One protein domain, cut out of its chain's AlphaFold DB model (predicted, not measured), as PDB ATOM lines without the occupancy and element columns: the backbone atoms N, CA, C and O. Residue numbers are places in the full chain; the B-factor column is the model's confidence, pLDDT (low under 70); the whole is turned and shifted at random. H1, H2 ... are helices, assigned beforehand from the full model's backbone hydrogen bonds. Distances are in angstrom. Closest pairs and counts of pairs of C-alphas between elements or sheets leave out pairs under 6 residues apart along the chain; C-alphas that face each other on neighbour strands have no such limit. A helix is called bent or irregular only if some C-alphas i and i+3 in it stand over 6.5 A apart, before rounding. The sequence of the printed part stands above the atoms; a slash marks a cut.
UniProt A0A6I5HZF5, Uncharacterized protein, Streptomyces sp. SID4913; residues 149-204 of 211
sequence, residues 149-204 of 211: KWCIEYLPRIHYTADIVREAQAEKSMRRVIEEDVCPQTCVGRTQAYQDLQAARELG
ATOM      1  N   LYS A 149      98.984 167.911 167.401       91.06
ATOM      2  CA  LYS A 149      99.273 168.431 168.746       91.06
ATOM      3  C   LYS A 149     100.009 167.431 169.642       91.06
ATOM      4  O   LYS A 149     100.703 167.875 170.548       91.06
ATOM      5  N   TRP A 150      99.903 166.124 169.383       92.00
ATOM      6  CA  TRP A 150     100.676 165.101 170.089       92.00
ATOM      7  C   TRP A 150     102.165 165.417 170.060       92.00
ATOM      8  O   TRP A 150     102.743 165.705 171.102       92.00
ATOM      9  N   CYS A 151     102.749 165.487 168.866       89.06
ATOM     10  CA  CYS A 151     104.188 165.670 168.704       89.06
ATOM     11  C   CYS A 151     104.666 167.084 169.052       89.06
ATOM     12  O   CYS A 151     105.779 167.241 169.539       89.06
ATOM     13  N   ILE A 152     103.857 168.118 168.796       92.00
ATOM     14  CA  ILE A 152     104.317 169.515 168.931       92.00
ATOM     15  C   ILE A 152     104.006 170.155 170.289       92.00
ATOM     16  O   ILE A 152     104.618 171.160 170.628       92.00
ATOM     17  N   GLU A 153     103.028 169.636 171.032       93.19
ATOM     18  CA  GLU A 153     102.522 170.269 172.258       93.19
ATOM     19  C   GLU A 153     102.514 169.279 173.426       93.19
ATOM     20  O   GLU A 153     103.096 169.554 174.473       93.19
ATOM     21  N   TYR A 154     101.886 168.112 173.255       93.81
ATOM     22  CA  TYR A 154     101.703 167.169 174.357       93.81
ATOM     23  C   TYR A 154     102.988 166.419 174.711       93.81
ATOM     24  O   TYR A 154     103.357 166.416 175.881       93.81
ATOM     25  N   LEU A 155     103.689 165.833 173.738       94.38
ATOM     26  CA  LEU A 155     104.929 165.094 173.981       94.38
ATOM     27  C   LEU A 155     106.023 165.956 174.623       94.38
ATOM     28  O   LEU A 155     106.529 165.540 175.664       94.38
ATOM     29  N   PRO A 156     106.341 167.167 174.118       95.75
ATOM     30  CA  PRO A 156     107.327 168.031 174.765       95.75
ATOM     31  C   PRO A 156     106.960 168.367 176.213       95.75
ATOM     32  O   PRO A 156     107.820 168.365 177.089       95.75
ATOM     33  N   ARG A 157     105.672 168.600 176.496       96.06
ATOM     34  CA  ARG A 157     105.197 168.880 177.857       96.06
ATOM     35  C   ARG A 157     105.295 167.663 178.778       96.06
ATOM     36  O   ARG A 157     105.683 167.808 179.935       96.06
ATOM     37  N   ILE A 158     104.943 166.478 178.280       96.50
ATOM     38  CA  ILE A 158     105.061 165.216 179.023       96.50
ATOM     39  C   ILE A 158     106.536 164.929 179.328       96.50
ATOM     40  O   ILE A 158     106.863 164.575 180.458       96.50
ATOM     41  N   HIS A 159     107.427 165.152 178.360       96.38
ATOM     42  CA  HIS A 159     108.868 164.996 178.543       96.38
ATOM     43  C   HIS A 159     109.389 165.971 179.598       96.38
ATOM     44  O   HIS A 159     110.031 165.558 180.557       96.38
ATOM     45  N   TYR A 160     109.018 167.249 179.493       97.19
ATOM     46  CA  TYR A 160     109.419 168.262 180.468       97.19
ATOM     47  C   TYR A 160     108.891 167.958 181.879       97.19
ATOM     48  O   TYR A 160     109.601 168.125 182.867       97.19
ATOM     49  N   THR A 161     107.671 167.422 181.984       96.50
ATOM     50  CA  THR A 161     107.128 166.917 183.254       96.50
ATOM     51  C   THR A 161     107.985 165.781 183.817       96.50
ATOM     52  O   THR A 161     108.256 165.759 185.017       96.50
ATOM     53  N   ALA A 162     108.425 164.846 182.970       96.25
ATOM     54  CA  ALA A 162     109.297 163.749 183.378       96.25
ATOM     55  C   ALA A 162     110.660 164.246 183.874       96.25
ATOM     56  O   ALA A 162     111.146 163.751 184.891       96.25
ATOM     57  N   ASP A 163     111.243 165.240 183.204       97.12
ATOM     58  CA  ASP A 163     112.522 165.838 183.597       97.12
ATOM     59  C   ASP A 163     112.428 166.503 184.975       97.12
ATOM     60  O   ASP A 163     113.205 166.164 185.867       97.12
ATOM     61  N   ILE A 164     111.401 167.334 185.204       95.88
ATOM     62  CA  ILE A 164     111.161 167.975 186.510       95.88
ATOM     63  C   ILE A 164     111.034 166.926 187.621       95.88
ATOM     64  O   ILE A 164     111.587 167.086 188.707       95.88
ATOM     65  N   VAL A 165     110.306 165.836 187.363       94.62
ATOM     66  CA  VAL A 165     110.099 164.770 188.353       94.62
ATOM     67  C   VAL A 165     111.382 163.981 188.617       94.62
ATOM     68  O   VAL A 165     111.610 163.565 189.751       94.62
ATOM     69  N   ARG A 166     112.229 163.780 187.603       93.25
ATOM     70  CA  ARG A 166     113.518 163.082 187.737       93.25
ATOM     71  C   ARG A 166     114.532 163.896 188.541       93.25
ATOM     72  O   ARG A 166     115.326 163.317 189.275       93.25
ATOM     73  N   GLU A 167     114.488 165.216 188.405       93.06
ATOM     74  CA  GLU A 167     115.361 166.164 189.107       93.06
ATOM     75  C   GLU A 167     114.819 166.581 190.482       93.06
ATOM     76  O   GLU A 167     115.492 167.287 191.239       93.06
ATOM     77  N   ALA A 168     113.606 166.144 190.829       90.62
ATOM     78  CA  ALA A 168     112.969 166.499 192.083       90.62
ATOM     79  C   ALA A 168     113.756 165.985 193.297       90.62
ATOM     80  O   ALA A 168     114.286 164.874 193.327       90.62
ATOM     81  N   GLN A 169     113.778 166.799 194.352       84.94
ATOM     82  CA  GLN A 169     114.411 166.434 195.615       84.94
ATOM     83  C   GLN A 169     113.723 165.208 196.229       84.94
ATOM     84  O   GLN A 169     112.507 165.213 196.425       84.94
ATOM     85  N   ALA A 170     114.507 164.193 196.607       82.19
ATOM     86  CA  ALA A 170     114.005 162.914 197.129       82.19
ATOM     87  C   ALA A 170     113.132 163.040 198.396       82.19
ATOM     88  O   ALA A 170     112.340 162.152 198.700       82.19
ATOM     89  N   GLU A 171     113.262 164.143 199.135       86.31
ATOM     90  CA  GLU A 171     112.499 164.431 200.355       86.31
ATOM     91  C   GLU A 171     111.079 164.950 200.071       86.31
ATOM     92  O   GLU A 171     110.207 164.917 200.949       86.31
ATOM     93  N   LYS A 172     110.812 165.439 198.852       87.75
ATOM     94  CA  LYS A 172     109.484 165.917 198.471       87.75
ATOM     95  C   LYS A 172     108.580 164.732 198.150       87.75
ATOM     96  O   LYS A 172     108.897 163.868 197.338       87.75
ATOM     97  N   SER A 173     107.381 164.728 198.732       90.50
ATOM     98  CA  SER A 173     106.332 163.815 198.277       90.50
ATOM     99  C   SER A 173     105.940 164.143 196.834       90.50
ATOM    100  O   SER A 173     105.953 165.308 196.438       90.50
ATOM    101  N   MET A 174     105.504 163.143 196.059       91.00
ATOM    102  CA  MET A 174     105.068 163.349 194.667       91.00
ATOM    103  C   MET A 174     104.004 164.451 194.545       91.00
ATOM    104  O   MET A 174     104.015 165.235 193.604       91.00
ATOM    105  N   ARG A 175     103.112 164.570 195.537       93.12
ATOM    106  CA  ARG A 175     102.128 165.657 195.582       93.12
ATOM    107  C   ARG A 175     102.790 167.038 195.630       93.12
ATOM    108  O   ARG A 175     102.337 167.923 194.913       93.12
ATOM    109  N   ARG A 176     103.833 167.215 196.451       95.00
ATOM    110  CA  ARG A 176     104.592 168.473 196.522       95.00
ATOM    111  C   ARG A 176     105.368 168.729 195.241       95.00
ATOM    112  O   ARG A 176     105.291 169.837 194.739       95.00
ATOM    113  N   VAL A 177     106.011 167.712 194.664       94.81
ATOM    114  CA  VAL A 177     106.678 167.839 193.353       94.81
ATOM    115  C   VAL A 177     105.696 168.345 192.291       94.81
ATOM    116  O   VAL A 177     105.992 169.272 191.544       94.81
ATOM    117  N   ILE A 178     104.478 167.796 192.257       94.88
ATOM    118  CA  ILE A 178     103.451 168.238 191.311       94.88
ATOM    119  C   ILE A 178     103.005 169.682 191.582       94.88
ATOM    120  O   ILE A 178     102.943 170.482 190.649       94.88
ATOM    121  N   GLU A 179     102.645 170.008 192.826       95.31
ATOM    122  CA  GLU A 179     102.058 171.309 193.183       95.31
ATOM    123  C   GLU A 179     103.094 172.452 193.161       95.31
ATOM    124  O   GLU A 179     102.756 173.558 192.741       95.31
ATOM    125  N   GLU A 180     104.339 172.191 193.566       95.31
ATOM    126  CA  GLU A 180     105.394 173.202 193.729       95.31
ATOM    127  C   GLU A 180     106.340 173.297 192.526       95.31
ATOM    128  O   GLU A 180     106.813 174.391 192.232       95.31
ATOM    129  N   ASP A 181     106.606 172.189 191.824       95.12
ATOM    130  CA  ASP A 181     107.625 172.156 190.770       95.12
ATOM    131  C   ASP A 181     106.991 171.993 189.376       95.12
ATOM    132  O   ASP A 181     107.240 172.813 188.492       95.12
ATOM    133  N   VAL A 182     106.121 170.997 189.164       95.75
ATOM    134  CA  VAL A 182     105.552 170.708 187.829       95.75
ATOM    135  C   VAL A 182     104.526 171.751 187.393       95.75
ATOM    136  O   VAL A 182     104.673 172.329 186.316       95.75
ATOM    137  N   CYS A 183     103.475 171.994 188.187       96.12
ATOM    138  CA  CYS A 183     102.376 172.884 187.781       96.12
ATOM    139  C   CYS A 183     102.860 174.311 187.451       96.12
ATOM    140  O   CYS A 183     102.446 174.836 186.413       96.12
ATOM    141  N   PRO A 184     103.750 174.941 188.251       95.69
ATOM    142  CA  PRO A 184     104.239 176.284 187.945       95.69
ATOM    143  C   PRO A 184     105.099 176.350 186.679       95.69
ATOM    144  O   PRO A 184     105.012 177.326 185.940       95.69
ATOM    145  N   GLN A 185     105.906 175.320 186.403       95.44
ATOM    146  CA  GLN A 185     106.831 175.315 185.262       95.44
ATOM    147  C   GLN A 185     106.166 174.916 183.942       95.44
ATOM    148  O   GLN A 185     106.549 175.399 182.880       95.44
ATOM    149  N   THR A 186     105.170 174.033 183.996       93.31
ATOM    150  CA  THR A 186     104.432 173.560 182.810       93.31
ATOM    151  C   THR A 186     103.175 174.385 182.524       93.31
ATOM    152  O   THR A 186     102.548 174.199 181.480       93.31
ATOM    153  N   CYS A 187     102.794 175.292 183.433       93.62
ATOM    154  CA  CYS A 187     101.579 176.107 183.368       93.62
ATOM    155  C   CYS A 187     100.279 175.288 183.245       93.62
ATOM    156  O   CYS A 187      99.289 175.773 182.689       93.62
ATOM    157  N   VAL A 188     100.254 174.051 183.757       93.94
ATOM    158  CA  VAL A 188      99.051 173.205 183.767       93.94
ATOM    159  C   VAL A 188      98.490 173.027 185.173       93.94
ATOM    160  O   VAL A 188      99.194 173.113 186.176       93.94
ATOM    161  N   GLY A 189      97.189 172.748 185.252       95.31
ATOM    162  CA  GLY A 189      96.552 172.380 186.512       95.31
ATOM    163  C   GLY A 189      96.952 170.977 186.976       95.31
ATOM    164  O   GLY A 189      97.284 170.105 186.173       95.31
ATOM    165  N   ARG A 190      96.810 170.725 188.280       95.69
ATOM    166  CA  ARG A 190      97.187 169.463 188.938       95.69
ATOM    167  C   ARG A 190      96.663 168.205 188.239       95.69
ATOM    168  O   ARG A 190      97.389 167.226 188.113       95.69
ATOM    169  N   THR A 191      95.413 168.220 187.776       94.50
ATOM    170  CA  THR A 191      94.814 167.080 187.063       94.50
ATOM    171  C   THR A 191      95.587 166.739 185.790       94.50
ATOM    172  O   THR A 191      95.883 165.571 185.556       94.50
ATOM    173  N   GLN A 192      95.957 167.748 184.998       94.75
ATOM    174  CA  GLN A 192      96.727 167.545 183.774       94.75
ATOM    175  C   GLN A 192      98.158 167.099 184.087       94.75
ATOM    176  O   GLN A 192      98.662 166.205 183.421       94.75
ATOM    177  N   ALA A 193      98.776 167.645 185.140       95.38
ATOM    178  CA  ALA A 193     100.109 167.228 185.573       95.38
ATOM    179  C   ALA A 193     100.157 165.733 185.949       95.38
ATOM    180  O   ALA A 193     101.084 165.028 185.560       95.38
ATOM    181  N   TYR A 194      99.133 165.209 186.635       94.50
ATOM    182  CA  TYR A 194      99.039 163.769 186.916       94.50
ATOM    183  C   TYR A 194      98.804 162.922 185.660       94.50
ATOM    184  O   TYR A 194      99.331 161.814 185.566       94.50
ATOM    185  N   GLN A 195      98.033 163.423 184.693       92.38
ATOM    186  CA  GLN A 195      97.851 162.740 183.408       92.38
ATOM    187  C   GLN A 195      99.157 162.687 182.608       92.38
ATOM    188  O   GLN A 195      99.481 161.649 182.037       92.38
ATOM    189  N   ASP A 196      99.927 163.775 182.606       94.69
ATOM    190  CA  ASP A 196     101.226 163.837 181.940       94.69
ATOM    191  C   ASP A 196     102.242 162.922 182.634       94.69
ATOM    192  O   ASP A 196     102.956 162.185 181.963       94.69
ATOM    193  N   LEU A 197     102.236 162.870 183.970       94.12
ATOM    194  CA  LEU A 197     103.037 161.921 184.744       94.12
ATOM    195  C   LEU A 197     102.716 160.466 184.369       94.12
ATOM    196  O   LEU A 197     103.624 159.654 184.188       94.12
ATOM    197  N   GLN A 198     101.431 160.128 184.243       91.88
ATOM    198  CA  GLN A 198     101.012 158.786 183.842       91.88
ATOM    199  C   GLN A 198     101.450 158.464 182.407       91.88
ATOM    200  O   GLN A 198     101.945 157.367 182.154       91.88
ATOM    201  N   ALA A 199     101.322 159.422 181.486       92.00
ATOM    202  CA  ALA A 199     101.786 159.259 180.112       92.00
ATOM    203  C   ALA A 199     103.314 159.090 180.038       92.00
ATOM    204  O   ALA A 199     103.790 158.227 179.314       92.00
ATOM    205  N   ALA A 200     104.084 159.840 180.831       93.75
ATOM    206  CA  ALA A 200     105.540 159.704 180.894       93.75
ATOM    207  C   ALA A 200     105.984 158.312 181.372       93.75
ATOM    208  O   ALA A 200     106.983 157.785 180.890       93.75
ATOM    209  N   ARG A 201     105.238 157.695 182.298       91.94
ATOM    210  CA  ARG A 201     105.489 156.310 182.732       91.94
ATOM    211  C   ARG A 201     105.182 155.297 181.640       91.94
ATOM    212  O   ARG A 201     105.966 154.382 181.432       91.94
ATOM    213  N   GLU A 202     104.062 155.472 180.943       90.31
ATOM    214  CA  GLU A 202     103.691 154.620 179.806       90.31
ATOM    215  C   GLU A 202     104.743 154.678 178.689       90.31
ATOM    216  O   GLU A 202     105.075 153.654 178.102       90.31
ATOM    217  N   LEU A 203     105.318 155.859 178.454       90.75
ATOM    218  CA  LEU A 203     106.398 156.087 177.489       90.75
ATOM    219  C   LEU A 203     107.780 155.613 177.977       90.75
ATOM    220  O   LEU A 203     108.763 155.748 177.252       90.75
ATOM    221  N   GLY A 204     107.887 155.095 179.204       90.56
ATOM    222  CA  GLY A 204     109.151 154.630 179.781       90.56
ATOM    223  C   GLY A 204     110.112 155.741 180.225       90.56
ATOM    224  O   GLY A 204     111.253 155.457 180.580       90.56
TER     225      GLY A 204
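Overview. This is residues 149 to 204 of the 211 residues of an uncharacterized protein of Streptomyces sp. SID4913 (UniProt A0A6I5HZF5). Three helices pack in a small crossed cluster: the long H1 runs along the longest axis, H2 folds back over its later part at a steep tilt, and H3 crosses H1 near the middle, about perpendicular to it and to H2. The printed part has 56 residues, with three named helices in the order H1, H2, H3 and no named strand; the class is all helix, with mostly crossed packing. It is compact, with a radius of gyration of the C-alphas of 10.5 A, and only just elongated, spanning 33 by 22 by 15 A.

Arrangement. Start at H1, residues 149 to 167. It touches H2, residues 174 to 186, with its residues 157 to 165 alone; look at Thr 161 and Val 182, their closest C-alphas, 6.1 A apart. These two run opposite ways at a steep tilt of 47 degrees. With residues 157 to 162 alone, H1 touches H3, residues 190 to 202, about perpendicular at 89 degrees; the closest C-alphas, of Ile 158 and Asp 196, are 5.0 A apart. Residues 178 to 183 of H2 touch residues 190 to 194 of H3, about perpendicular at 81 degrees, closest at the C-alphas of Cys 183 and Arg 190, 6.3 A apart. Each O i to N i+4 pair in H3 is within hydrogen-bond range, against 13 of 15 in H1 and 5 of 9 in H2.

Along the chain. Find C-alpha 149 at (99.273, 168.431, 168.746); from there H1 runs 26.0 A to C-alpha 167. It is only just irregular, with C-alphas 152 and 155 6.7 A apart. H2 runs 15.7 A from C-alpha 174 at (105.068, 163.349, 194.667) to C-alpha 186, also only just irregular, with C-alphas 180 and 183 6.7 A apart. H3 runs 18.6 A to C-alpha 202 at (103.691, 154.620, 179.806).

Size, cuts and confidence. The C-alphas farthest apart are those of Lys 149 and Glu 171, 34.5 A. The link from H1 to H2 is short, with 6 residues, and that from H2 to H3 is tight, with 3. The printed part has no cut; its mean pLDDT is 93.3, and no printed residue is under 70.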